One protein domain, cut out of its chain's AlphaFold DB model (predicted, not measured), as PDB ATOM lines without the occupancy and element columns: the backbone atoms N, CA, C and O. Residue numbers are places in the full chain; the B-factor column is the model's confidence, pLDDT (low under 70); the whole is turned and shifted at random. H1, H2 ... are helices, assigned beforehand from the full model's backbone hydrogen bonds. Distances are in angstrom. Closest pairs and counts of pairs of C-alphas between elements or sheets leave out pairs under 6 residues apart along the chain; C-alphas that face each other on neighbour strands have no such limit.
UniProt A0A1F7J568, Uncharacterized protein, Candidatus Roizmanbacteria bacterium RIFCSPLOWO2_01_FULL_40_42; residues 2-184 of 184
ATOM      1  N   GLU A   2     -23.556 -32.432 -16.246       89.62
ATOM      2  CA  GLU A   2     -23.216 -31.023 -16.572       89.62
ATOM      3  C   GLU A   2     -24.403 -30.051 -16.470       89.62
ATOM      4  O   GLU A   2     -24.279 -28.989 -15.866       89.62
ATOM      5  N   ILE A   3     -25.582 -30.448 -16.969       89.38
ATOM      6  CA  ILE A   3     -26.822 -29.653 -16.882       89.38
ATOM      7  C   ILE A   3     -27.160 -29.296 -15.423       89.38
ATOM      8  O   ILE A   3     -27.551 -28.166 -15.139       89.38
ATOM      9  N   LEU A   4     -26.980 -30.237 -14.490       91.19
ATOM     10  CA  LEU A   4     -27.275 -30.031 -13.069       91.19
ATOM     11  C   LEU A   4     -26.284 -29.065 -12.413       91.19
ATOM     12  O   LEU A   4     -26.691 -28.243 -11.591       91.19
ATOM     13  N   LEU A   5     -25.002 -29.159 -12.772       93.19
ATOM     14  CA  LEU A   5     -23.956 -28.266 -12.267       93.19
ATOM     15  C   LEU A   5     -24.161 -26.843 -12.785       93.19
ATOM     16  O   LEU A   5     -24.145 -25.901 -11.995       93.19
ATOM     17  N   PHE A   6     -24.437 -26.695 -14.083       91.62
ATOM     18  CA  PHE A   6     -24.733 -25.400 -14.687       91.62
ATOM     19  C   PHE A   6     -25.974 -24.756 -14.057       91.62
ATOM     20  O   PHE A   6     -25.927 -23.593 -13.663       91.62
ATOM     21  N   ASN A   7     -27.058 -25.523 -13.888       91.94
ATOM     22  CA  ASN A   7     -28.271 -25.024 -13.245       91.94
ATOM     23  C   ASN A   7     -27.999 -24.576 -11.801       91.94
ATOM     24  O   ASN A   7     -28.410 -23.492 -11.401       91.94
ATOM     25  N   THR A   8     -27.226 -25.356 -11.039       92.50
ATOM     26  CA  THR A   8     -26.835 -24.986  -9.668       92.50
ATOM     27  C   THR A   8     -26.035 -23.686  -9.640       92.50
ATOM     28  O   THR A   8     -26.341 -22.803  -8.845       92.50
ATOM     29  N   ALA A   9     -25.031 -23.547 -10.509       93.25
ATOM     30  CA  ALA A   9     -24.202 -22.346 -10.579       93.25
ATOM     31  C   ALA A   9     -25.035 -21.102 -10.926       93.25
ATOM     32  O   ALA A   9     -24.899 -20.065 -10.277       93.25
ATOM     33  N   TRP A  10     -25.949 -21.228 -11.892       89.06
ATOM     34  CA  TRP A  10     -26.869 -20.160 -12.281       89.06
ATOM     35  C   TRP A  10     -27.804 -19.750 -11.134       89.06
ATOM     36  O   TRP A  10     -27.930 -18.567 -10.815       89.06
ATOM     37  N   MET A  11     -28.414 -20.721 -10.450       91.25
ATOM     38  CA  MET A  11     -29.308 -20.451  -9.320       91.25
ATOM     39  C   MET A  11     -28.568 -19.848  -8.122       91.25
ATOM     40  O   MET A  11     -29.095 -18.945  -7.473       91.25
ATOM     41  N   LEU A  12     -27.337 -20.292  -7.848       93.62
ATOM     42  CA  LEU A  12     -26.480 -19.700  -6.818       93.62
ATOM     43  C   LEU A  12     -26.122 -18.252  -7.147       93.62
ATOM     44  O   LEU A  12     -26.150 -17.408  -6.253       93.62
ATOM     45  N   TRP A  13     -25.832 -17.952  -8.412       92.44
ATOM     46  CA  TRP A  13     -25.566 -16.589  -8.861       92.44
ATOM     47  C   TRP A  13     -26.782 -15.678  -8.652       92.44
ATOM     48  O   TRP A  13     -26.672 -14.628  -8.014       92.44
ATOM     49  N   ASN A  14     -27.967 -16.117  -9.088       90.62
ATOM     50  CA  ASN A  14     -29.211 -15.372  -8.878       90.62
ATOM     51  C   ASN A  14     -29.536 -15.199  -7.388       90.62
ATOM     52  O   ASN A  14     -29.941 -14.117  -6.958       90.62
ATOM     53  N   LEU A  15     -29.296 -16.228  -6.572       93.31
ATOM     54  CA  LEU A  15     -29.480 -16.148  -5.126       93.31
ATOM     55  C   LEU A  15     -28.487 -15.182  -4.467       93.31
ATOM     56  O   LEU A  15     -28.878 -14.421  -3.582       93.31
ATOM     57  N   ALA A  16     -27.228 -15.149  -4.905       95.00
ATOM     58  CA  ALA A  16     -26.240 -14.192  -4.412       95.00
ATOM     59  C   ALA A  16     -26.673 -12.743  -4.702       95.00
ATOM     60  O   ALA A  16     -26.633 -11.893  -3.809       95.00
ATOM     61  N   LEU A  17     -27.177 -12.472  -5.911       93.00
ATOM     62  CA  LEU A  17     -27.750 -11.169  -6.266       93.00
ATOM     63  C   LEU A  17     -29.011 -10.842  -5.449       93.00
ATOM     64  O   LEU A  17     -29.212  -9.692  -5.048       93.00
ATOM     65  N   ALA A  18     -29.842 -11.841  -5.143       93.88
ATOM     66  CA  ALA A  18     -31.003 -11.679  -4.274       93.88
ATOM     67  C   ALA A  18     -30.600 -11.288  -2.839       93.88
ATOM     68  O   ALA A  18     -31.158 -10.346  -2.270       93.88
ATOM     69  N   PHE A  19     -29.582 -11.937  -2.268       96.19
ATOM     70  CA  PHE A  19     -29.009 -11.536  -0.978       96.19
ATOM     71  C   PHE A  19     -28.395 -10.137  -1.026       96.19
ATOM     72  O   PHE A  19     -28.556  -9.363  -0.080       96.19
ATOM     73  N   PHE A  20     -27.752  -9.773  -2.136       95.69
ATOM     74  CA  PHE A  20     -27.232  -8.424  -2.323       95.69
ATOM     75  C   PHE A  20     -28.352  -7.372  -2.324       95.69
ATOM     76  O   PHE A  20     -28.220  -6.329  -1.683       95.69
ATOM     77  N   SER A  21     -29.504  -7.669  -2.935       95.88
ATOM     78  CA  SER A  21     -30.697  -6.822  -2.822       95.88
ATOM     79  C   SER A  21     -31.158  -6.671  -1.365       95.88
ATOM     80  O   SER A  21     -31.393  -5.550  -0.915       95.88
ATOM     81  N   VAL A  22     -31.217  -7.756  -0.583       97.31
ATOM     82  CA  VAL A  22     -31.558  -7.678   0.854       97.31
ATOM     83  C   VAL A  22     -30.582  -6.767   1.604       97.31
ATOM     84  O   VAL A  22     -31.008  -5.918   2.391       97.31
ATOM     85  N   PHE A  23     -29.284  -6.908   1.333       97.75
ATOM     86  CA  PHE A  23     -28.240  -6.084   1.932       97.75
ATOM     87  C   PHE A  23     -28.410  -4.595   1.594       97.75
ATOM     88  O   PHE A  23     -28.385  -3.757   2.497       97.75
ATOM     89  N   LEU A  24     -28.678  -4.253   0.329       96.88
ATOM     90  CA  LEU A  24     -28.971  -2.876  -0.085       96.88
ATOM     91  C   LEU A  24     -30.234  -2.326   0.588       96.88
ATOM     92  O   LEU A  24     -30.254  -1.171   1.023       96.88
ATOM     93  N   GLY A  25     -31.273  -3.151   0.740       96.31
ATOM     94  CA  GLY A  25     -32.484  -2.782   1.471       96.31
ATOM     95  C   GLY A  25     -32.167  -2.450   2.931       96.31
ATOM     96  O   GLY A  25     -32.571  -1.404   3.445       96.31
ATOM     97  N   TRP A  26     -31.376  -3.296   3.593       97.06
ATOM     98  CA  TRP A  26     -30.926  -3.074   4.967       97.06
ATOM     99  C   TRP A  26     -30.067  -1.809   5.115       97.06
ATOM    100  O   TRP A  26     -30.293  -1.021   6.039       97.06
ATOM    101  N   LEU A  27     -29.135  -1.556   4.190       97.25
ATOM    102  CA  LEU A  27     -28.348  -0.319   4.167       97.25
ATOM    103  C   LEU A  27     -29.239   0.916   3.988       97.25
ATOM    104  O   LEU A  27     -29.068   1.907   4.700       97.25
ATOM    105  N   THR A  28     -30.234   0.842   3.100       96.00
ATOM    106  CA  THR A  28     -31.232   1.905   2.890       96.00
ATOM    107  C   THR A  28     -31.990   2.216   4.183       96.00
ATOM    108  O   THR A  28     -32.200   3.384   4.525       96.00
ATOM    109  N   PHE A  29     -32.327   1.180   4.956       95.38
ATOM    110  CA  PHE A  29     -32.995   1.317   6.249       95.38
ATOM    111  C   PHE A  29     -32.097   1.968   7.304       95.38
ATOM    112  O   PHE A  29     -32.556   2.818   8.071       95.38
ATOM    113  N   LYS A  30     -30.808   1.611   7.328       95.81
ATOM    114  CA  LYS A  30     -29.815   2.183   8.249       95.81
ATOM    115  C   LYS A  30     -29.385   3.604   7.873       95.81
ATOM    116  O   LYS A  30     -28.920   4.345   8.742       95.81
ATOM    117  N   ALA A  31     -29.551   4.007   6.614       94.94
ATOM    118  CA  ALA A  31     -29.157   5.323   6.138       94.94
ATOM    119  C   ALA A  31     -29.934   6.447   6.851       94.94
ATOM    120  O   ALA A  31     -31.158   6.577   6.738       94.94
ATOM    121  N   LYS A  32     -29.197   7.305   7.568       91.25
ATOM    122  CA  LYS A  32     -29.761   8.466   8.276       91.25
ATOM    123  C   LYS A  32     -30.002   9.656   7.344       91.25
ATOM    124  O   LYS A  32     -31.024  10.327   7.462       91.25
ATOM    125  N   LYS A  33     -29.071   9.925   6.417       93.25
ATOM    126  CA  LYS A  33     -29.166  11.068   5.494       93.25
ATOM    127  C   LYS A  33     -30.060  10.735   4.296       93.25
ATOM    128  O   LYS A  33     -29.962   9.652   3.721       93.25
ATOM    129  N   LYS A  34     -30.891  11.702   3.889       90.62
ATOM    130  CA  LYS A  34     -31.868  11.546   2.797       90.62
ATOM    131  C   LYS A  34     -31.220  11.153   1.465       90.62
ATOM    132  O   LYS A  34     -31.722  10.247   0.815       90.62
ATOM    133  N   HIS A  35     -30.108  11.783   1.075       93.06
ATOM    134  CA  HIS A  35     -29.447  11.487  -0.204       93.06
ATOM    135  C   HIS A  35     -28.923  10.047  -0.274       93.06
ATOM    136  O   HIS A  35     -29.203   9.358  -1.247       93.06
ATOM    137  N   TYR A  36     -28.263   9.543   0.779       94.00
ATOM    138  CA  TYR A  36     -27.805   8.148   0.803       94.00
ATOM    139  C   TYR A  36     -28.973   7.169   0.750       94.00
ATOM    140  O   TYR A  36     -28.896   6.176   0.042       94.00
ATOM    141  N   LYS A  37     -30.078   7.470   1.440       93.75
ATOM    142  CA  LYS A  37     -31.288   6.645   1.380       93.75
ATOM    143  C   LYS A  37     -31.874   6.579  -0.033       93.75
ATOM    144  O   LYS A  37     -32.295   5.512  -0.457       93.75
ATOM    145  N   LEU A  38     -31.889   7.695  -0.761       93.25
ATOM    146  CA  LEU A  38     -32.370   7.726  -2.144       93.25
ATOM    147  C   LEU A  38     -31.445   6.947  -3.086       93.25
ATOM    148  O   LEU A  38     -31.937   6.138  -3.865       93.25
ATOM    149  N   ILE A  39     -30.127   7.133  -2.975       94.94
ATOM    150  CA  ILE A  39     -29.142   6.414  -3.798       94.94
ATOM    151  C   ILE A  39     -29.214   4.908  -3.526       94.94
ATOM    152  O   ILE A  39     -29.348   4.119  -4.456       94.94
ATOM    153  N   LEU A  40     -29.179   4.503  -2.253       96.00
ATOM    154  CA  LEU A  40     -29.251   3.093  -1.868       96.00
ATOM    155  C   LEU A  40     -30.601   2.475  -2.235       96.00
ATOM    156  O   LEU A  40     -30.628   1.341  -2.692       96.00
ATOM    157  N   GLY A  41     -31.701   3.223  -2.110       95.06
ATOM    158  CA  GLY A  41     -33.028   2.780  -2.538       95.06
ATOM    159  C   GLY A  41     -33.142   2.610  -4.056       95.06
ATOM    160  O   GLY A  41     -33.799   1.684  -4.522       95.06
ATOM    161  N   PHE A  42     -32.472   3.462  -4.834       94.06
ATOM    162  CA  PHE A  42     -32.401   3.317  -6.285       94.06
ATOM    163  C   PHE A  42     -31.553   2.107  -6.694       94.06
ATOM    164  O   PHE A  42     -32.009   1.282  -7.480       94.06
ATOM    165  N   LEU A  43     -30.364   1.943  -6.102       94.44
ATOM    166  CA  LEU A  43     -29.536   0.751  -6.307       94.44
ATOM    167  C   LEU A  43     -30.297  -0.516  -5.912       94.44
ATOM    168  O   LEU A  43     -30.328  -1.485  -6.661       94.44
ATOM    169  N   TRP A  44     -30.977  -0.488  -4.770       96.44
ATOM    170  CA  TRP A  44     -31.831  -1.576  -4.321       96.44
ATOM    171  C   TRP A  44     -32.870  -1.962  -5.379       96.44
ATOM    172  O   TRP A  44     -33.012  -3.149  -5.663       96.44
ATOM    173  N   LEU A  45     -33.539  -0.987  -6.005       95.00
ATOM    174  CA  LEU A  45     -34.556  -1.235  -7.029       95.00
ATOM    175  C   LEU A  45     -33.986  -1.941  -8.269       95.00
ATOM    176  O   LEU A  45     -34.667  -2.780  -8.847       95.00
ATOM    177  N   ILE A  46     -32.737  -1.651  -8.648       93.06
ATOM    178  CA  ILE A  46     -32.052  -2.308  -9.776       93.06
ATOM    179  C   ILE A  46     -31.786  -3.791  -9.479       93.06
ATOM    180  O   ILE A  46     -31.869  -4.632 -10.375       93.06
ATOM    181  N   PHE A  47     -31.474  -4.127  -8.224       94.06
ATOM    182  CA  PHE A  47     -31.156  -5.499  -7.812       94.06
ATOM    183  C   PHE A  47     -32.361  -6.287  -7.279       94.06
ATOM    184  O   PHE A  47     -32.308  -7.515  -7.256       94.06
ATOM    185  N   ALA A  48     -33.446  -5.619  -6.879       94.56
ATOM    186  CA  ALA A  48     -34.667  -6.241  -6.362       94.56
ATOM    187  C   ALA A  48     -35.284  -7.308  -7.286       94.56
ATOM    188  O   ALA A  48     -35.688  -8.347  -6.756       94.56
ATOM    189  N   PRO A  49     -35.302  -7.147  -8.627       92.88
ATOM    190  CA  PRO A  49     -35.775  -8.185  -9.537       92.88
ATOM    191  C   PRO A  49     -35.140  -9.556  -9.297       92.88
ATOM    192  O   PRO A  49     -35.864 -10.549  -9.323       92.88
ATOM    193  N   ASN A  50     -33.839  -9.627  -8.976       91.62
ATOM    194  CA  ASN A  50     -33.104 -10.893  -8.790       91.62
ATOM    195  C   ASN A  50     -33.699 -11.792  -7.697       91.62
ATOM    196  O   ASN A  50     -33.577 -13.010  -7.768       91.62
ATOM    197  N   THR A  51     -34.402 -11.211  -6.720       89.19
ATOM    198  CA  THR A  51     -35.109 -11.982  -5.685       89.19
ATOM    199  C   THR A  51     -36.247 -12.842  -6.255       89.19
ATOM    200  O   THR A  51     -36.551 -13.905  -5.719       89.19
ATOM    201  N   ILE A  52     -36.836 -12.424  -7.380       89.38
ATOM    202  CA  ILE A  52     -37.935 -13.113  -8.066       89.38
ATOM    203  C   ILE A  52     -37.445 -13.921  -9.284       89.38
ATOM    204  O   ILE A  52     -38.125 -14.865  -9.682       89.38
ATOM    205  N   TYR A  53     -36.262 -13.634  -9.846       83.38
ATOM    206  CA  TYR A  53     -35.705 -14.359 -11.010       83.38
ATOM    207  C   TYR A  53     -35.664 -15.875 -10.838       83.38
ATOM    208  O   TYR A  53     -35.990 -16.625 -11.758       83.38
ATOM    209  N   ILE A  54     -35.330 -16.324  -9.630       82.81
ATOM    210  CA  ILE A  54     -35.263 -17.748  -9.295       82.81
ATOM    211  C   ILE A  54     -36.599 -18.454  -9.594       82.81
ATOM    212  O   ILE A  54     -36.620 -19.623  -9.969       82.81
ATOM    213  N   LEU A  55     -37.728 -17.744  -9.484       85.38
ATOM    214  CA  LEU A  55     -39.048 -18.289  -9.794       85.38
ATOM    215  C   LEU A  55     -39.296 -18.352 -11.303       85.38
ATOM    216  O   LEU A  55     -39.941 -19.287 -11.774       85.38
ATOM    217  N   THR A  56     -38.788 -17.392 -12.080       84.75
ATOM    218  CA  THR A  56     -38.893 -17.457 -13.545       84.75
ATOM    219  C   THR A  56     -38.044 -18.561 -14.158       84.75
ATOM    220  O   THR A  56     -38.424 -19.086 -15.209       84.75
ATOM    221  N   ASP A  57     -36.960 -18.961 -13.489       83.19
ATOM    222  CA  ASP A  57     -36.072 -20.035 -13.943       83.19
ATOM    223  C   ASP A  57     -36.773 -21.403 -13.989       83.19
ATOM    224  O   ASP A  57     -36.281 -22.314 -14.656       83.19
ATOM    225  N   LEU A  58     -37.965 -21.552 -13.384       84.88
ATOM    226  CA  LEU A  58     -38.848 -22.717 -13.570       84.88
ATOM    227  C   LEU A  58     -39.169 -22.999 -15.041       84.88
ATOM    228  O   LEU A  58     -39.522 -24.120 -15.401       84.88
ATOM    229  N   TYR A  59     -39.044 -22.002 -15.913       84.88
ATOM    230  CA  TYR A  59     -39.172 -22.219 -17.345       84.88
ATOM    231  C   TYR A  59     -38.116 -23.203 -17.878       84.88
ATOM    232  O   TYR A  59     -38.451 -24.075 -18.681       84.88
ATOM    233  N   HIS A  60     -36.870 -23.132 -17.396       84.38
ATOM    234  CA  HIS A  60     -35.780 -24.003 -17.849       84.38
ATOM    235  C   HIS A  60     -35.986 -25.468 -17.457       84.38
ATOM    236  O   HIS A  60     -35.654 -26.355 -18.247       84.38
ATOM    237  N   LEU A  61     -36.632 -25.719 -16.314       85.88
ATOM    238  CA  LEU A  61     -37.014 -27.056 -15.855       85.88
ATOM    239  C   LEU A  61     -37.796 -27.831 -16.926       85.88
ATOM    240  O   LEU A  61     -37.598 -29.036 -17.091       85.88
ATOM    241  N   THR A  62     -38.670 -27.145 -17.674       85.00
ATOM    242  CA  THR A  62     -39.510 -27.785 -18.698       85.00
ATOM    243  C   THR A  62     -38.693 -28.392 -19.832       85.00
ATOM    244  O   THR A  62     -39.071 -29.452 -20.323       85.00
ATOM    245  N   TYR A  63     -37.572 -27.766 -20.200       87.88
ATOM    246  CA  TYR A  63     -36.678 -28.223 -21.260       87.88
ATOM    247  C   TYR A  63     -35.600 -29.173 -20.725       87.88
ATOM    248  O   TYR A  63     -35.424 -30.269 -21.251       87.88
ATOM    249  N   GLN A  64     -34.926 -28.801 -19.631       87.50
ATOM    250  CA  GLN A  64     -33.828 -29.577 -19.041       87.50
ATOM    251  C   GLN A  64     -34.259 -31.005 -18.677       87.50
ATOM    252  O   GLN A  64     -33.508 -31.950 -18.901       87.50
ATOM    253  N   ARG A  65     -35.497 -31.195 -18.196       87.12
ATOM    254  CA  ARG A  65     -36.019 -32.520 -17.817       87.12
ATOM    255  C   ARG A  65     -36.079 -33.536 -18.965       87.12
ATOM    256  O   ARG A  65     -36.197 -34.726 -18.680       87.12
ATOM    257  N   TYR A  66     -36.065 -33.110 -20.232       90.25
ATOM    258  CA  TYR A  66     -36.090 -34.035 -21.373       90.25
ATOM    259  C   TYR A  66     -34.736 -34.709 -21.614       90.25
ATOM    260  O   TYR A  66     -34.703 -35.816 -22.138       90.25
ATOM    261  N   PHE A  67     -33.641 -34.085 -21.173       89.75
ATOM    262  CA  PHE A  67     -32.269 -34.563 -21.391       89.75
ATOM    263  C   PHE A  67     -31.689 -35.327 -20.195       89.75
ATOM    264  O   PHE A  67     -30.517 -35.688 -20.206       89.75
ATOM    265  N   LEU A  68     -32.484 -35.538 -19.146       91.69
ATOM    266  CA  LEU A  68     -32.035 -36.112 -17.881       91.69
ATOM    267  C   LEU A  68     -32.645 -37.493 -17.640       91.69
ATOM    268  O   LEU A  68     -33.799 -37.755 -17.990       91.69
ATOM    269  N   SER A  69     -31.882 -38.359 -16.979       92.75
ATOM    270  CA  SER A  69     -32.369 -39.639 -16.452       92.75
ATOM    271  C   SER A  69     -33.325 -39.447 -15.261       92.75
ATOM    272  O   SER A  69     -33.475 -38.345 -14.732       92.75
ATOM    273  N   GLY A  70     -33.992 -40.517 -14.809       91.25
ATOM    274  CA  GLY A  70     -34.947 -40.450 -13.691       91.25
ATOM    275  C   GLY A  70     -34.348 -39.869 -12.403       91.25
ATOM    276  O   GLY A  70     -34.923 -38.952 -11.821       91.25
ATOM    277  N   PHE A  71     -33.162 -40.337 -12.005       91.94
ATOM    278  CA  PHE A  71     -32.452 -39.822 -10.829       91.94
ATOM    279  C   PHE A  71     -32.061 -38.346 -10.990       91.94
ATOM    280  O   PHE A  71     -32.303 -37.535 -10.098       91.94
ATOM    281  N   GLU A  72     -31.518 -37.966 -12.148       92.31
ATOM    282  CA  GLU A  72     -31.113 -36.583 -12.411       92.31
ATOM    283  C   GLU A  72     -32.305 -35.614 -12.430       92.31
ATOM    284  O   GLU A  72     -32.172 -34.482 -11.969       92.31
ATOM    285  N   LYS A  73     -33.486 -36.050 -12.890       92.94
ATOM    286  CA  LYS A  73     -34.720 -35.255 -12.769       92.94
ATOM    287  C   LYS A  73     -35.058 -34.991 -11.307       92.94
ATOM    288  O   LYS A  73     -35.359 -33.852 -10.969       92.94
ATOM    289  N   THR A  74     -34.979 -36.002 -10.440       93.44
ATOM    290  CA  THR A  74     -35.226 -35.839  -8.997       93.44
ATOM    291  C   THR A  74     -34.270 -34.820  -8.380       93.44
ATOM    292  O   THR A  74     -34.709 -33.945  -7.635       93.44
ATOM    293  N   VAL A  75     -32.984 -34.871  -8.743       94.62
ATOM    294  CA  VAL A  75     -31.992 -33.878  -8.298       94.62
ATOM    295  C   VAL A  75     -32.344 -32.478  -8.806       94.62
ATOM    296  O   VAL A  75     -32.351 -31.532  -8.018       94.62
ATOM    297  N   LEU A  76     -32.699 -32.337 -10.088       94.00
ATOM    298  CA  LEU A  76     -33.107 -31.057 -10.671       94.00
ATOM    299  C   LEU A  76     -34.333 -30.472  -9.953       94.00
ATOM    300  O   LEU A  76     -34.329 -29.304  -9.577       94.00
ATOM    301  N   PHE A  77     -35.367 -31.279  -9.704       92.81
ATOM    302  CA  PHE A  77     -36.533 -30.852  -8.925       92.81
ATOM    303  C   PHE A  77     -36.144 -30.423  -7.504       92.81
ATOM    304  O   PHE A  77     -36.630 -29.395  -7.030       92.81
ATOM    305  N   GLY A  78     -35.235 -31.154  -6.853       94.31
ATOM    306  CA  GLY A  78     -34.691 -30.796  -5.542       94.31
ATOM    307  C   GLY A  78     -34.029 -29.414  -5.519       94.31
ATOM    308  O   GLY A  78     -34.254 -28.653  -4.579       94.31
ATOM    309  N   GLN A  79     -33.290 -29.044  -6.573       94.38
ATOM    310  CA  GLN A  79     -32.703 -27.703  -6.705       94.38
ATOM    311  C   GLN A  79     -33.794 -26.622  -6.684       94.38
ATOM    312  O   GLN A  79     -33.735 -25.700  -5.873       94.38
ATOM    313  N   TYR A  80     -34.839 -26.754  -7.506       93.94
ATOM    314  CA  TYR A  80     -35.932 -25.775  -7.534       93.94
ATOM    315  C   TYR A  80     -36.709 -25.701  -6.215       93.94
ATOM    316  O   TYR A  80     -37.001 -24.600  -5.748       93.94
ATOM    317  N   ILE A  81     -36.988 -26.846  -5.583       94.38
ATOM    318  CA  ILE A  81     -37.642 -26.904  -4.264       94.38
ATOM    319  C   ILE A  81     -36.816 -26.169  -3.203       94.38
ATOM    320  O   ILE A  81     -37.389 -25.530  -2.325       94.38
ATOM    321  N   PHE A  82     -35.486 -26.220  -3.288       94.75
ATOM    322  CA  PHE A  82     -34.600 -25.536  -2.351       94.75
ATOM    323  C   PHE A  82     -34.485 -24.029  -2.626       94.75
ATOM    324  O   PHE A  82     -34.637 -23.210  -1.719       94.75
ATOM    325  N   PHE A  83     -34.233 -23.636  -3.875       94.44
ATOM    326  CA  PHE A  83     -33.915 -22.248  -4.218       94.44
ATOM    327  C   PHE A  83     -35.141 -21.328  -4.284       94.44
ATOM    328  O   PHE A  83     -35.037 -20.158  -3.913       94.44
ATOM    329  N   ILE A  84     -36.308 -21.815  -4.722       93.50
ATOM    330  CA  ILE A  84     -37.511 -20.973  -4.863       93.50
ATOM    331  C   ILE A  84     -37.948 -20.357  -3.525       93.50
ATOM    332  O   ILE A  84     -38.139 -19.137  -3.480       93.50
ATOM    333  N   PRO A  85     -38.065 -21.120  -2.418       94.44
ATOM    334  CA  PRO A  85     -38.369 -20.542  -1.114       94.44
ATOM    335  C   PRO A  85     -37.343 -19.493  -0.678       94.44
ATOM    336  O   PRO A  85     -37.732 -18.466  -0.127       94.44
ATOM    337  N   LEU A  86     -36.052 -19.697  -0.964       95.31
ATOM    338  CA  LEU A  86     -35.007 -18.715  -0.654       95.31
ATOM    339  C   LEU A  86     -35.189 -17.415  -1.452       95.31
ATOM    340  O   LEU A  86     -35.049 -16.328  -0.889       95.31
ATOM    341  N   GLY A  87     -35.575 -17.503  -2.728       94.50
ATOM    342  CA  GLY A  87     -35.965 -16.341  -3.536       94.50
ATOM    343  C   GLY A  87     -37.148 -15.577  -2.930       94.50
ATOM    344  O   GLY A  87     -37.078 -14.370  -2.710       94.50
ATOM    345  N   ILE A  88     -38.208 -16.288  -2.536       94.75
ATOM    346  CA  ILE A  88     -39.385 -15.679  -1.890       94.75
ATOM    347  C   ILE A  88     -39.005 -15.005  -0.563       94.75
ATOM    348  O   ILE A  88     -39.414 -13.873  -0.297       94.75
ATOM    349  N   VAL A  89     -38.205 -15.673   0.272       95.31
ATOM    350  CA  VAL A  89     -37.741 -15.128   1.555       95.31
ATOM    351  C   VAL A  89     -36.906 -13.869   1.327       95.31
ATOM    352  O   VAL A  89     -37.190 -12.831   1.929       95.31
ATOM    353  N   THR A  90     -35.919 -13.913   0.431       96.12
ATOM    354  CA  THR A  90     -35.090 -12.740   0.117       96.12
ATOM    355  C   THR A  90     -35.929 -11.589  -0.439       96.12
ATOM    356  O   THR A  90     -35.757 -10.463   0.023       96.12
ATOM    357  N   PHE A  91     -36.909 -11.845  -1.312       96.62
ATOM    358  CA  PHE A  91     -37.861 -10.834  -1.790       96.62
ATOM    359  C   PHE A  91     -38.602 -10.150  -0.633       96.62
ATOM    360  O   PHE A  91     -38.590  -8.922  -0.511       96.62
ATOM    361  N   ILE A  92     -39.196 -10.942   0.264       95.81
ATOM    362  CA  ILE A  92     -39.972 -10.441   1.404       95.81
ATOM    363  C   ILE A  92     -39.107  -9.572   2.327       95.81
ATOM    364  O   ILE A  92     -39.513  -8.466   2.694       95.81
ATOM    365  N   TYR A  93     -37.923 -10.050   2.718       95.56
ATOM    366  CA  TYR A  93     -37.032  -9.301   3.611       95.56
ATOM    367  C   TYR A  93     -36.482  -8.039   2.944       95.56
ATOM    368  O   TYR A  93     -36.452  -6.979   3.573       95.56
ATOM    369  N   SER A  94     -36.100  -8.141   1.671       96.06
ATOM    370  CA  SER A  94     -35.602  -7.025   0.870       96.06
ATOM    371  C   SER A  94     -36.627  -5.885   0.816       96.06
ATOM    372  O   SER A  94     -36.333  -4.749   1.207       96.06
ATOM    373  N   LEU A  95     -37.873  -6.207   0.458       95.75
ATOM    374  CA  LEU A  95     -38.960  -5.234   0.364       95.75
ATOM    375  C   LEU A  95     -39.396  -4.699   1.739       95.75
ATOM    376  O   LEU A  95     -39.749  -3.528   1.863       95.75
ATOM    377  N   ARG A  96     -39.283  -5.504   2.803       94.62
ATOM    378  CA  ARG A  96     -39.551  -5.061   4.182       94.62
ATOM    379  C   ARG A  96     -38.560  -4.012   4.667       94.62
ATOM    380  O   ARG A  96     -38.964  -3.042   5.315       94.62
ATOM    381  N   TYR A  97     -37.267  -4.199   4.405       95.19
ATOM    382  CA  TYR A  97     -36.283  -3.174   4.745       95.19
ATOM    383  C   TYR A  97     -36.535  -1.895   3.950       95.19
ATOM    384  O   TYR A  97     -36.508  -0.806   4.534       95.19
ATOM    385  N   PHE A  98     -36.875  -2.019   2.665       94.56
ATOM    386  CA  PHE A  98     -37.290  -0.882   1.852       94.56
ATOM    387  C   PHE A  98     -38.503  -0.161   2.466       94.56
ATOM    388  O   PHE A  98     -38.397   1.022   2.773       94.56
ATOM    389  N   GLU A  99     -39.603  -0.855   2.782       93.94
ATOM    390  CA  GLU A  99     -40.788  -0.257   3.423       93.94
ATOM    391  C   GLU A  99     -40.420   0.528   4.693       93.94
ATOM    392  O   GLU A  99     -40.764   1.705   4.849       93.94
ATOM    393  N   ARG A 100     -39.665  -0.107   5.597       92.44
ATOM    394  CA  ARG A 100     -39.259   0.505   6.871       92.44
ATOM    395  C   ARG A 100     -38.354   1.718   6.690       92.44
ATOM    396  O   ARG A 100     -38.366   2.612   7.536       92.44
ATOM    397  N   SER A 101     -37.596   1.782   5.598       91.75
ATOM    398  CA  SER A 101     -36.721   2.918   5.289       91.75
ATOM    399  C   SER A 101     -37.504   4.214   5.102       91.75
ATOM    400  O   SER A 101     -37.008   5.290   5.452       91.75
ATOM    401  N   PHE A 102     -38.731   4.117   4.587       87.62
ATOM    402  CA  PHE A 102     -39.561   5.265   4.246       87.62
ATOM    403  C   PHE A 102     -40.676   5.536   5.260       87.62
ATOM    404  O   PHE A 102     -41.297   6.581   5.158       87.62
ATOM    405  N   ALA A 103     -40.874   4.701   6.286       87.19
ATOM    406  CA  ALA A 103     -42.005   4.768   7.230       87.19
ATOM    407  C   ALA A 103     -42.246   6.119   7.945       87.19
ATOM    408  O   ALA A 103     -43.334   6.355   8.457       87.19
ATOM    409  N   LYS A 104     -41.244   7.007   8.020       84.88
ATOM    410  CA  LYS A 104     -41.382   8.356   8.614       84.88
ATOM    411  C   LYS A 104     -41.779   9.440   7.602       84.88
ATOM    412  O   LYS A 104     -41.980  10.588   7.985       84.88
ATOM    413  N   MET A 105     -41.818   9.118   6.311       85.62
ATOM    414  CA  MET A 105     -42.175  10.064   5.257       85.62
ATOM    415  C   MET A 105     -43.692  10.139   5.116       85.62
ATOM    416  O   MET A 105     -44.363   9.115   5.102       85.62
ATOM    417  N   LYS A 106     -44.231  11.354   4.971       88.44
ATOM    418  CA  LYS A 106     -45.664  11.600   4.751       88.44
ATOM    419  C   LYS A 106     -46.060  11.251   3.307       88.44
ATOM    420  O   LYS A 106     -46.339  12.138   2.509       88.44
ATOM    421  N   ILE A 107     -46.009   9.967   2.960       89.12
ATOM    422  CA  ILE A 107     -46.349   9.432   1.636       89.12
ATOM    423  C   ILE A 107     -47.299   8.241   1.768       89.12
ATOM    424  O   ILE A 107     -47.349   7.579   2.803       89.12
ATOM    425  N   ASN A 108     -48.024   7.919   0.698       91.88
ATOM    426  CA  ASN A 108     -48.831   6.704   0.658       91.88
ATOM    427  C   ASN A 108     -47.925   5.470   0.464       91.88
ATOM    428  O   ASN A 108     -47.590   5.099  -0.662       91.88
ATOM    429  N   HIS A 109     -47.519   4.836   1.570       90.25
ATOM    430  CA  HIS A 109     -46.636   3.662   1.551       90.25
ATOM    431  C   HIS A 109     -47.209   2.485   0.765       90.25
ATOM    432  O   HIS A 109     -46.464   1.800   0.070       90.25
ATOM    433  N   THR A 110     -48.520   2.252   0.851       93.31
ATOM    434  CA  THR A 110     -49.167   1.156   0.123       93.31
ATOM    435  C   THR A 110     -49.051   1.374  -1.380       93.31
ATOM    436  O   THR A 110     -48.639   0.461  -2.088       93.31
ATOM    437  N   LEU A 111     -49.332   2.591  -1.860       95.56
ATOM    438  CA  LEU A 111     -49.198   2.926  -3.279       95.56
ATOM    439  C   LEU A 111     -47.745   2.802  -3.761       95.56
ATOM    440  O   LEU A 111     -47.507   2.241  -4.828       95.56
ATOM    441  N   LEU A 112     -46.778   3.267  -2.961       94.62
ATOM    442  CA  LEU A 112     -45.353   3.124  -3.276       94.62
ATOM    443  C   LEU A 112     -44.959   1.650  -3.438       94.62
ATOM    444  O   LEU A 112     -44.313   1.296  -4.418       94.62
ATOM    445  N   LEU A 113     -45.356   0.793  -2.494       95.81
ATOM    446  CA  LEU A 113     -45.049  -0.638  -2.539       95.81
ATOM    447  C   LEU A 113     -45.692  -1.319  -3.749       95.81
ATOM    448  O   LEU A 113     -45.037  -2.118  -4.414       95.81
ATOM    449  N   VAL A 114     -46.941  -0.966  -4.065       97.56
ATOM    450  CA  VAL A 114     -47.633  -1.477  -5.253       97.56
ATOM    451  C   VAL A 114     -46.881  -1.103  -6.525       97.56
ATOM    452  O   VAL A 114     -46.585  -1.984  -7.332       97.56
ATOM    453  N   ALA A 115     -46.515   0.172  -6.679       97.38
ATOM    454  CA  ALA A 115     -45.767   0.651  -7.837       97.38
ATOM    455  C   ALA A 115     -44.395  -0.033  -7.959       97.38
ATOM    456  O   ALA A 115     -44.031  -0.507  -9.034       97.38
ATOM    457  N   VAL A 116     -43.658  -0.150  -6.852       96.81
ATOM    458  CA  VAL A 116     -42.349  -0.815  -6.815       96.81
ATOM    459  C   VAL A 116     -42.452  -2.286  -7.214       96.81
ATOM    460  O   VAL A 116     -41.632  -2.754  -7.995       96.81
ATOM    461  N   ASN A 117     -43.481  -3.008  -6.768       97.62
ATOM    462  CA  ASN A 117     -43.700  -4.397  -7.176       97.62
ATOM    463  C   ASN A 117     -43.960  -4.543  -8.684       97.62
ATOM    464  O   ASN A 117     -43.493  -5.505  -9.291       97.62
ATOM    465  N   PHE A 118     -44.645  -3.587  -9.318       97.81
ATOM    466  CA  PHE A 118     -44.783  -3.577 -10.779       97.81
ATOM    467  C   PHE A 118     -43.461  -3.279 -11.490       97.81
ATOM    468  O   PHE A 118     -43.151  -3.933 -12.484       97.81
ATOM    469  N   LEU A 119     -42.643  -2.361 -10.964       96.69
ATOM    470  CA  LEU A 119     -41.296  -2.111 -11.492       96.69
ATOM    471  C   LEU A 119     -40.403  -3.352 -11.377       96.69
ATOM    472  O   LEU A 119     -39.679  -3.674 -12.317       96.69
ATOM    473  N   ILE A 120     -40.505  -4.091 -10.269       96.00
ATOM    474  CA  ILE A 120     -39.842  -5.388 -10.092       96.00
ATOM    475  C   ILE A 120     -40.315  -6.370 -11.172       96.00
ATOM    476  O   ILE A 120     -39.480  -6.984 -11.827       96.00
ATOM    477  N   GLY A 121     -41.624  -6.465 -11.426       95.56
ATOM    478  CA  GLY A 121     -42.180  -7.299 -12.500       95.56
ATOM    479  C   GLY A 121     -41.650  -6.947 -13.898       95.56
ATOM    480  O   GLY A 121     -41.369  -7.843 -14.695       95.56
ATOM    481  N   ILE A 122     -41.443  -5.659 -14.193       95.31
ATOM    482  CA  ILE A 122     -40.773  -5.216 -15.428       95.31
ATOM    483  C   ILE A 122     -39.314  -5.678 -15.440       95.31
ATOM    484  O   ILE A 122     -38.884  -6.302 -16.407       95.31
ATOM    485  N   GLY A 123     -38.569  -5.440 -14.358       93.94
ATOM    486  CA  GLY A 123     -37.170  -5.853 -14.241       93.94
ATOM    487  C   GLY A 123     -36.960  -7.365 -14.391       93.94
ATOM    488  O   GLY A 123     -35.963  -7.793 -14.967       93.94
ATOM    489  N   VAL A 124     -37.921  -8.178 -13.940       92.88
ATOM    490  CA  VAL A 124     -37.922  -9.636 -14.144       92.88
ATOM    491  C   VAL A 124     -38.070 -10.003 -15.625       92.88
ATOM    492  O   VAL A 124     -37.414 -10.927 -16.093       92.88
ATOM    493  N   MET A 125     -38.892  -9.282 -16.395       92.94
ATOM    494  CA  MET A 125     -39.013  -9.555 -17.834       92.94
ATOM    495  C   MET A 125     -37.818  -9.055 -18.633       92.94
ATOM    496  O   MET A 125     -37.402  -9.730 -19.574       92.94
ATOM    497  N   VAL A 126     -37.251  -7.914 -18.244       92.12
ATOM    498  CA  VAL A 126     -36.096  -7.319 -18.924       92.12
ATOM    499  C   VAL A 126     -34.917  -8.287 -18.933       92.12
ATOM    500  O   VAL A 126     -34.500  -8.720 -19.996       92.12
ATOM    501  N   GLY A 127     -34.411  -8.717 -17.787       87.88
ATOM    502  CA  GLY A 127     -33.288  -9.662 -17.780       87.88
ATOM    503  C   GLY A 127     -33.656 -11.091 -18.182       87.88
ATOM    504  O   GLY A 127     -32.790 -11.803 -18.677       87.88
ATOM    505  N   ARG A 128     -34.923 -11.527 -18.097       86.38
ATOM    506  CA  ARG A 128     -35.311 -12.841 -18.636       86.38
ATOM    507  C   ARG A 128     -35.247 -12.874 -20.163       86.38
ATOM    508  O   ARG A 128     -34.716 -13.826 -20.730       86.38
ATOM    509  N   PHE A 129     -35.841 -11.884 -20.829       86.56
ATOM    510  CA  PHE A 129     -36.013 -11.904 -22.285       86.56
ATOM    511  C   PHE A 129     -34.949 -11.099 -23.027       86.56
ATOM    512  O   PHE A 129     -34.494 -11.538 -24.077       86.56
ATOM    513  N   GLN A 130     -34.513  -9.972 -22.466       85.38
ATOM    514  CA  GLN A 130     -33.450  -9.137 -23.036       85.38
ATOM    515  C   GLN A 130     -32.059  -9.539 -22.528       85.38
ATOM    516  O   GLN A 130     -31.061  -9.043 -23.033       85.38
ATOM    517  N   ARG A 131     -31.972 -10.448 -21.540       83.12
ATOM    518  CA  ARG A 131     -30.713 -10.906 -20.910       83.12
ATOM    519  C   ARG A 131     -29.887  -9.799 -20.247       83.12
ATOM    520  O   ARG A 131     -28.736 -10.035 -19.889       83.12
ATOM    521  N   ALA A 132     -30.487  -8.630 -20.039       83.69
ATOM    522  CA  ALA A 132     -29.878  -7.537 -19.301       83.69
ATOM    523  C   ALA A 132     -29.841  -7.854 -17.798       83.69
ATOM    524  O   ALA A 132     -30.869  -8.075 -17.155       83.69
ATOM    525  N   ASN A 133     -28.647  -7.859 -17.224       84.12
ATOM    526  CA  ASN A 133     -28.415  -8.017 -15.798       84.12
ATOM    527  C   ASN A 133     -28.498  -6.672 -15.071       84.12
ATOM    528  O   ASN A 133     -28.338  -5.600 -15.654       84.12
ATOM    529  N   SER A 134     -28.651  -6.719 -13.746       84.00
ATOM    530  CA  SER A 134     -28.629  -5.522 -12.889       84.00
ATOM    531  C   SER A 134     -27.377  -4.648 -13.081       84.00
ATOM    532  O   SER A 134     -27.450  -3.429 -12.935       84.00
ATOM    533  N   TRP A 135     -26.239  -5.248 -13.443       83.69
ATOM    534  CA  TRP A 135     -24.983  -4.537 -13.701       83.69
ATOM    535  C   TRP A 135     -24.968  -3.778 -15.034       83.69
ATOM    536  O   TRP A 135     -24.281  -2.761 -15.147       83.69
ATOM    537  N   ASP A 136     -25.766  -4.193 -16.016       84.44
ATOM    538  CA  ASP A 136     -25.787  -3.567 -17.342       84.44
ATOM    539  C   ASP A 136     -26.402  -2.166 -17.297       84.44
ATOM    540  O   ASP A 136     -26.085  -1.310 -18.121       84.44
ATOM    541  N   LEU A 137     -27.226  -1.873 -16.290       84.38
ATOM    542  CA  LEU A 137     -27.748  -0.525 -16.067       84.38
ATOM    543  C   LEU A 137     -26.649   0.459 -15.622       84.38
ATOM    544  O   LEU A 137     -26.802   1.665 -15.788       84.38
ATOM    545  N   ILE A 138     -25.538  -0.058 -15.087       82.75
ATOM    546  CA  ILE A 138     -24.358   0.715 -14.682       82.75
ATOM    547  C   ILE A 138     -23.344   0.774 -15.831       82.75
ATOM    548  O   ILE A 138     -22.821   1.842 -16.135       82.75
ATOM    549  N   ILE A 139     -23.080  -0.365 -16.476       88.50
ATOM    550  CA  ILE A 139     -22.029  -0.504 -17.497       88.50
ATOM    551  C   ILE A 139     -22.492   0.024 -18.861       88.50
ATOM    552  O   ILE A 139     -21.715   0.612 -19.607       88.50
ATOM    553  N   SER A 140     -23.758  -0.193 -19.218       89.06
ATOM    554  CA  SER A 140     -24.336   0.140 -20.526       89.06
ATOM    555  C   SER A 140     -25.757   0.710 -20.384       89.06
ATOM    556  O   SER A 140     -26.718   0.145 -20.916       89.06
ATOM    557  N   PRO A 141     -25.922   1.863 -19.704       89.25
ATOM    558  CA  PRO A 141     -27.232   2.417 -19.350       89.25
ATOM    559  C   PRO A 141     -28.137   2.668 -20.563       89.25
ATOM    560  O   PRO A 141     -29.349   2.473 -20.479       89.25
ATOM    561  N   ILE A 142     -27.569   3.072 -21.705       92.50
ATOM    562  CA  ILE A 142     -28.334   3.353 -22.931       92.50
ATOM    563  C   ILE A 142     -28.955   2.070 -23.496       92.50
ATOM    564  O   ILE A 142     -30.135   2.072 -23.844       92.50
ATOM    565  N   ASN A 143     -28.188   0.979 -23.564       90.50
ATOM    566  CA  ASN A 143     -28.677  -0.298 -24.085       90.50
ATOM    567  C   ASN A 143     -29.740  -0.877 -23.152       90.50
ATOM    568  O   ASN A 143     -30.860  -1.123 -23.585       90.50
ATOM    569  N   THR A 144     -29.458  -0.910 -21.849       90.50
ATOM    570  CA  THR A 144     -30.411  -1.397 -20.845       90.50
ATOM    571  C   THR A 144     -31.708  -0.581 -20.827       90.50
ATOM    572  O   THR A 144     -32.798  -1.123 -20.659       90.50
ATOM    573  N   THR A 145     -31.638   0.734 -21.059       91.81
ATOM    574  CA  THR A 145     -32.845   1.570 -21.176       91.81
ATOM    575  C   THR A 145     -33.661   1.213 -22.419       91.81
ATOM    576  O   THR A 145     -34.891   1.163 -22.351       91.81
ATOM    577  N   ARG A 146     -33.008   0.927 -23.553       93.38
ATOM    578  CA  ARG A 146     -33.699   0.435 -24.757       93.38
ATOM    579  C   ARG A 146     -34.374  -0.908 -24.495       93.38
ATOM    580  O   ARG A 146     -35.520  -1.067 -24.904       93.38
ATOM    581  N   ASP A 147     -33.733  -1.800 -23.752       93.38
ATOM    582  CA  ASP A 147     -34.279  -3.110 -23.376       93.38
ATOM    583  C   ASP A 147     -35.516  -2.990 -22.474       93.38
ATOM    584  O   ASP A 147     -36.516  -3.694 -22.666       93.38
ATOM    585  N   ILE A 148     -35.502  -2.042 -21.529       93.44
ATOM    586  CA  ILE A 148     -36.674  -1.700 -20.708       93.44
ATOM    587  C   ILE A 148     -37.816  -1.196 -21.598       93.44
ATOM    588  O   ILE A 148     -38.947  -1.676 -21.492       93.44
ATOM    589  N   ILE A 149     -37.533  -0.260 -22.507       95.06
ATOM    590  CA  ILE A 149     -38.544   0.301 -23.414       95.06
ATOM    591  C   ILE A 149     -39.107  -0.784 -24.341       95.06
ATOM    592  O   ILE A 149     -40.319  -0.846 -24.538       95.06
ATOM    593  N   ALA A 150     -38.255  -1.649 -24.894       94.25
ATOM    594  CA  ALA A 150     -38.662  -2.753 -25.756       94.25
ATOM    595  C   ALA A 150     -39.580  -3.732 -25.012       94.25
ATOM    596  O   ALA A 150     -40.625  -4.120 -25.537       94.25
ATOM    597  N   THR A 151     -39.239  -4.062 -23.764       94.00
ATOM    598  CA  THR A 151     -40.061  -4.903 -22.883       94.00
ATOM    599  C   THR A 151     -41.448  -4.299 -22.659       94.00
ATOM    600  O   THR A 151     -42.448  -4.987 -22.839       94.00
ATOM    601  N   VAL A 152     -41.535  -3.004 -22.337       94.81
ATOM    602  CA  VAL A 152     -42.823  -2.333 -22.071       94.81
ATOM    603  C   VAL A 152     -43.663  -2.153 -23.341       94.81
ATOM    604  O   VAL A 152     -44.887  -2.240 -23.281       94.81
ATOM    605  N   LYS A 153     -43.035  -1.930 -24.502       96.06
ATOM    606  CA  LYS A 153     -43.744  -1.804 -25.789       96.06
ATOM    607  C   LYS A 153     -44.284  -3.133 -26.312       96.06
ATOM    608  O   LYS A 153     -45.217  -3.145 -27.110       96.06
ATOM    609  N   THR A 154     -43.699  -4.244 -25.885       96.50
ATOM    610  CA  THR A 154     -44.074  -5.572 -26.359       96.50
ATOM    611  C   THR A 154     -45.228  -6.119 -25.522       96.50
ATOM    612  O   THR A 154     -45.043  -6.462 -24.359       96.50
ATOM    613  N   THR A 155     -46.422  -6.252 -26.112       96.06
ATOM    614  CA  THR A 155     -47.665  -6.586 -25.388       96.06
ATOM    615  C   THR A 155     -47.553  -7.831 -24.510       96.06
ATOM    616  O   THR A 155     -47.930  -7.787 -23.343       96.06
ATOM    617  N   HIS A 156     -47.014  -8.938 -25.034       94.56
ATOM    618  CA  HIS A 156     -46.919 -10.183 -24.266       94.56
ATOM    619  C   HIS A 156     -45.943 -10.065 -23.083       94.56
ATOM    620  O   HIS A 156     -46.221 -10.594 -22.008       94.56
ATOM    621  N   LEU A 157     -44.840  -9.324 -23.251       94.88
ATOM    622  CA  LEU A 157     -43.888  -9.058 -22.173       94.88
ATOM    623  C   LEU A 157     -44.492  -8.126 -21.123       94.88
ATOM    624  O   LEU A 157     -44.367  -8.404 -19.936       94.88
ATOM    625  N   LEU A 158     -45.216  -7.087 -21.545       96.31
ATOM    626  CA  LEU A 158     -45.914  -6.180 -20.639       96.31
ATOM    627  C   LEU A 158     -46.970  -6.911 -19.801       96.31
ATOM    628  O   LEU A 158     -47.016  -6.734 -18.584       96.31
ATOM    629  N   VAL A 159     -47.793  -7.762 -20.422       96.56
ATOM    630  CA  VAL A 159     -48.787  -8.582 -19.707       96.56
ATOM    631  C   VAL A 159     -48.101  -9.480 -18.679       96.56
ATOM    632  O   VAL A 159     -48.557  -9.569 -17.539       96.56
ATOM    633  N   LEU A 160     -46.974 -10.097 -19.043       93.81
ATOM    634  CA  LEU A 160     -46.214 -10.940 -18.126       93.81
ATOM    635  C   LEU A 160     -45.576 -10.122 -16.987       93.81
ATOM    636  O   LEU A 160     -45.635 -10.546 -15.836       93.81
ATOM    637  N   SER A 161     -45.054  -8.921 -17.261       95.69
ATOM    638  CA  SER A 161     -44.573  -7.985 -16.234       95.69
ATOM    639  C   SER A 161     -45.674  -7.592 -15.252       95.69
ATOM    640  O   SER A 161     -45.441  -7.575 -14.044       95.69
ATOM    641  N   ILE A 162     -46.882  -7.312 -15.751       97.25
ATOM    642  CA  ILE A 162     -48.048  -6.990 -14.921       97.25
ATOM    643  C   ILE A 162     -48.433  -8.199 -14.066       97.25
ATOM    644  O   ILE A 162     -48.619  -8.046 -12.859       97.25
ATOM    645  N   ALA A 163     -48.492  -9.399 -14.647       95.88
ATOM    646  CA  ALA A 163     -48.790 -10.627 -13.915       95.88
ATOM    647  C   ALA A 163     -47.775 -10.877 -12.787       95.88
ATOM    648  O   ALA A 163     -48.166 -11.153 -11.650       95.88
ATOM    649  N   PHE A 164     -46.481 -10.694 -13.059       94.50
ATOM    650  CA  PHE A 164     -45.438 -10.789 -12.037       94.50
ATOM    651  C   PHE A 164     -45.539  -9.681 -10.986       94.50
ATOM    652  O   PHE A 164     -45.336  -9.950  -9.804       94.50
ATOM    653  N   GLY A 165     -45.909  -8.460 -11.371       97.06
ATOM    654  CA  GLY A 165     -46.176  -7.377 -10.426       97.06
ATOM    655  C   GLY A 165     -47.348  -7.686  -9.491       97.06
ATOM    656  O   GLY A 165     -47.247  -7.469  -8.282       97.06
ATOM    657  N   ILE A 166     -48.441  -8.256 -10.012       97.75
ATOM    658  CA  ILE A 166     -49.578  -8.736  -9.209       97.75
ATOM    659  C   ILE A 166     -49.113  -9.834  -8.251       97.75
ATOM    660  O   ILE A 166     -49.377  -9.757  -7.053       97.75
ATOM    661  N   PHE A 167     -48.368 -10.817  -8.753       95.56
ATOM    662  CA  PHE A 167     -47.817 -11.905  -7.949       95.56
ATOM    663  C   PHE A 167     -46.930 -11.393  -6.798       95.56
ATOM    664  O   PHE A 167     -47.136 -11.775  -5.644       95.56
ATOM    665  N   CYS A 168     -46.019 -10.455  -7.075       96.75
ATOM    666  CA  CYS A 168     -45.172  -9.808  -6.067       96.75
ATOM    667  C   CYS A 168     -46.004  -9.085  -4.997       96.75
ATOM    668  O   CYS A 168     -45.728  -9.200  -3.800       96.75
ATOM    669  N   ASN A 169     -47.062  -8.381  -5.413       97.44
ATOM    670  CA  ASN A 169     -47.987  -7.722  -4.495       97.44
ATOM    671  C   ASN A 169     -48.708  -8.724  -3.586       97.44
ATOM    672  O   ASN A 169     -48.725  -8.540  -2.367       97.44
ATOM    673  N   VAL A 170     -49.267  -9.793  -4.157       96.38
ATOM    674  CA  VAL A 170     -49.973 -10.836  -3.401       96.38
ATOM    675  C   VAL A 170     -49.057 -11.462  -2.354       96.38
ATOM    676  O   VAL A 170     -49.438 -11.527  -1.183       96.38
ATOM    677  N   ILE A 171     -47.837 -11.856  -2.736       95.06
ATOM    678  CA  ILE A 171     -46.853 -12.393  -1.791       95.06
ATOM    679  C   ILE A 171     -46.587 -11.381  -0.680       95.06
ATOM    680  O   ILE A 171     -46.779 -11.688   0.498       95.06
ATOM    681  N   TYR A 172     -46.181 -10.159  -1.032       95.88
ATOM    682  CA  TYR A 172     -45.719  -9.213  -0.027       95.88
ATOM    683  C   TYR A 172     -46.811  -8.845   0.979       95.88
ATOM    684  O   TYR A 172     -46.586  -8.898   2.189       95.88
ATOM    685  N   PHE A 173     -48.018  -8.513   0.512       95.44
ATOM    686  CA  PHE A 173     -49.103  -8.105   1.404       95.44
ATOM    687  C   PHE A 173     -49.655  -9.258   2.248       95.44
ATOM    688  O   PHE A 173     -50.136  -9.010   3.358       95.44
ATOM    689  N   THR A 174     -49.534 -10.504   1.784       93.88
ATOM    690  CA  THR A 174     -49.874 -11.691   2.583       93.88
ATOM    691  C   THR A 174     -48.917 -11.830   3.768       93.88
ATOM    692  O   THR A 174     -49.354 -11.884   4.920       93.88
ATOM    693  N   TYR A 175     -47.604 -11.773   3.521       91.56
ATOM    694  CA  TYR A 175     -46.597 -11.892   4.582       91.56
ATOM    695  C   TYR A 175     -46.502 -10.653   5.480       91.56
ATOM    696  O   TYR A 175     -46.271 -10.780   6.685       91.56
ATOM    697  N   ARG A 176     -46.747  -9.449   4.951       89.06
ATOM    698  CA  ARG A 176     -46.793  -8.205   5.740       89.06
ATOM    699  C   ARG A 176     -47.798  -8.300   6.892       89.06
ATOM    700  O   ARG A 176     -47.486  -7.888   8.008       89.06
ATOM    701  N   LYS A 177     -48.978  -8.887   6.651       81.38
ATOM    702  CA  LYS A 177     -49.989  -9.131   7.697       81.38
ATOM    703  C   LYS A 177     -49.478 -10.093   8.771       81.38
ATOM    704  O   LYS A 177     -49.654  -9.814   9.955       81.38
ATOM    705  N   ALA A 178     -48.815 -11.180   8.370       79.69
ATOM    706  CA  ALA A 178     -48.251 -12.160   9.299       79.69
ATOM    707  C   ALA A 178     -47.198 -11.530  10.225       79.69
ATOM    708  O   ALA A 178     -47.255 -11.710  11.439       79.69
ATOM    709  N   PHE A 179     -46.294 -10.706   9.687       76.94
ATOM    710  CA  PHE A 179     -45.284 -10.031  10.506       76.94
ATOM    711  C   PHE A 179     -45.861  -9.008  11.479       76.94
ATOM    712  O   PHE A 179     -45.371  -8.905  12.600       76.94
ATOM    713  N   ASN A 180     -46.893  -8.266  11.077       73.31
ATOM    714  CA  ASN A 180     -47.531  -7.289  11.959       73.31
ATOM    715  C   ASN A 180     -48.268  -7.955  13.132       73.31
ATOM    716  O   ASN A 180     -48.435  -7.325  14.172       73.31
ATOM    717  N   LYS A 181     -48.684  -9.219  12.981       63.06
ATOM    718  CA  LYS A 181     -49.316 -10.006  14.047       63.06
ATOM    719  C   LYS A 181     -48.312 -10.507  15.092       63.06
ATOM    720  O   LYS A 181     -48.685 -10.642  16.242       63.06
ATOM    721  N   ILE A 182     -47.059 -10.752  14.700       60.81
ATOM    722  CA  ILE A 182     -45.990 -11.265  15.584       60.81
ATOM    723  C   ILE A 182     -45.369 -10.151  16.453       60.81
ATOM    724  O   ILE A 182     -44.706 -10.434  17.443       60.81
ATOM    725  N   GLN A 183     -45.543  -8.879  16.080       52.12
ATOM    726  CA  GLN A 183     -44.979  -7.727  16.803       52.12
ATOM    727  C   GLN A 183     -45.975  -7.028  17.746       52.12
ATOM    728  O   GLN A 183     -45.646  -5.964  18.272       52.12
ATOM    729  N   LYS A 184     -47.180  -7.582  17.910       44.00
ATOM    730  CA  LYS A 184     -48.153  -7.190  18.936       44.00
ATOM    731  C   LYS A 184     -48.138  -8.229  20.041       44.00
ATOM    732  O   LYS A 184     -48.281  -7.804  21.202       44.00
TER     733      LYS A 184
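Overview. This is residues 2 to 184 of the 184 residues of an uncharacterized protein of Candidatus Roizmanbacteria bacterium RIFCSPLOWO2_01_FULL_40_42 (UniProt A0A1F7J568). Two long helices, H1 and H5, run side by side the same way, and H2, H3 and H4 fold back along them as a broken row. On the side of H5 away from H1, H9 crosses H5; H6 packs slantwise on H9, and H8 lies across the last part of H6. The printed part has 183 residues, with nine named helices, H1 to H9 in chain order, and no named strand: all helix. It is compact, with a radius of gyration of the C-alphas of 17.2 A and spans of 56 by 44 by 27 A.

Arrangement. Start with H5, residues 70 to 102, which touches H1, residues 2 to 30, at a shallow tilt of 11 degrees; their closest C-alphas, Val 22 and Ser 94, are 4.1 A apart. Residues 17 to 29 of H1 touch H2, residues 34 to 47, in a hairpin, closest at C-alphas 28 and 37, 5.0 A. H1, H2 and H5 form an up-and-down bundle, each running against the one before it. At H3, residues 50 to 56, C-alpha 51 comes closest to H1's C-alpha 18, 4.4 A, and to H5's C-alpha 91, 4.9 A. H4, residues 58 to 64, only just touches residues 76 to 80 of H5 in a hairpin, with 3 pairs of C-alphas within 8 A, the closest 58 and 80 at 7.4 A. Look next at H6, residues 109 to 130: residues 157 to 169 of H9, residues 155 to 182, touch it at a steep tilt of 44 degrees, closest at C-alphas 118 and 165, 4.1 A. Residues 147 to 152 of H8, residues 141 to 153, touch residues 122 to 130 of H6, about perpendicular at 79 degrees, closest at C-alphas 126 and 148, 5.9 A. H7, residues 136 to 139, and H8 only just touch, with 3 pairs within 8 A, only at the corner. Touching helices are mostly crossed, at more than a shallow tilt. Every O i to N i+4 pair is within hydrogen-bond range in H1, H2, H6 and H8, against 26 of 29 in H5, 23 of 24 in H9, 0 of 3 in H3 and 1 of 3 in H4; H3 and H4 each have 3 of 4 O i to N i+3 pairs within range, and H7 is too short for an i+4 pair.

Along the chain. Find C-alpha 70 at (-34.947, -40.450, -13.691); H5 runs 49.3 A from there. H1, 42.0 A, begins at (-23.216, -31.023, -16.572), and H9, 41.3 A, ends at (-45.990, -11.265, 15.584). H6 measures 30.7 A.

Size, cuts and confidence. The farthest C-alphas, Ser 69 and Lys 106, are 57.0 A apart. The printed part has no cut and no long link; residues 181 to 184 are under pLDDT 70.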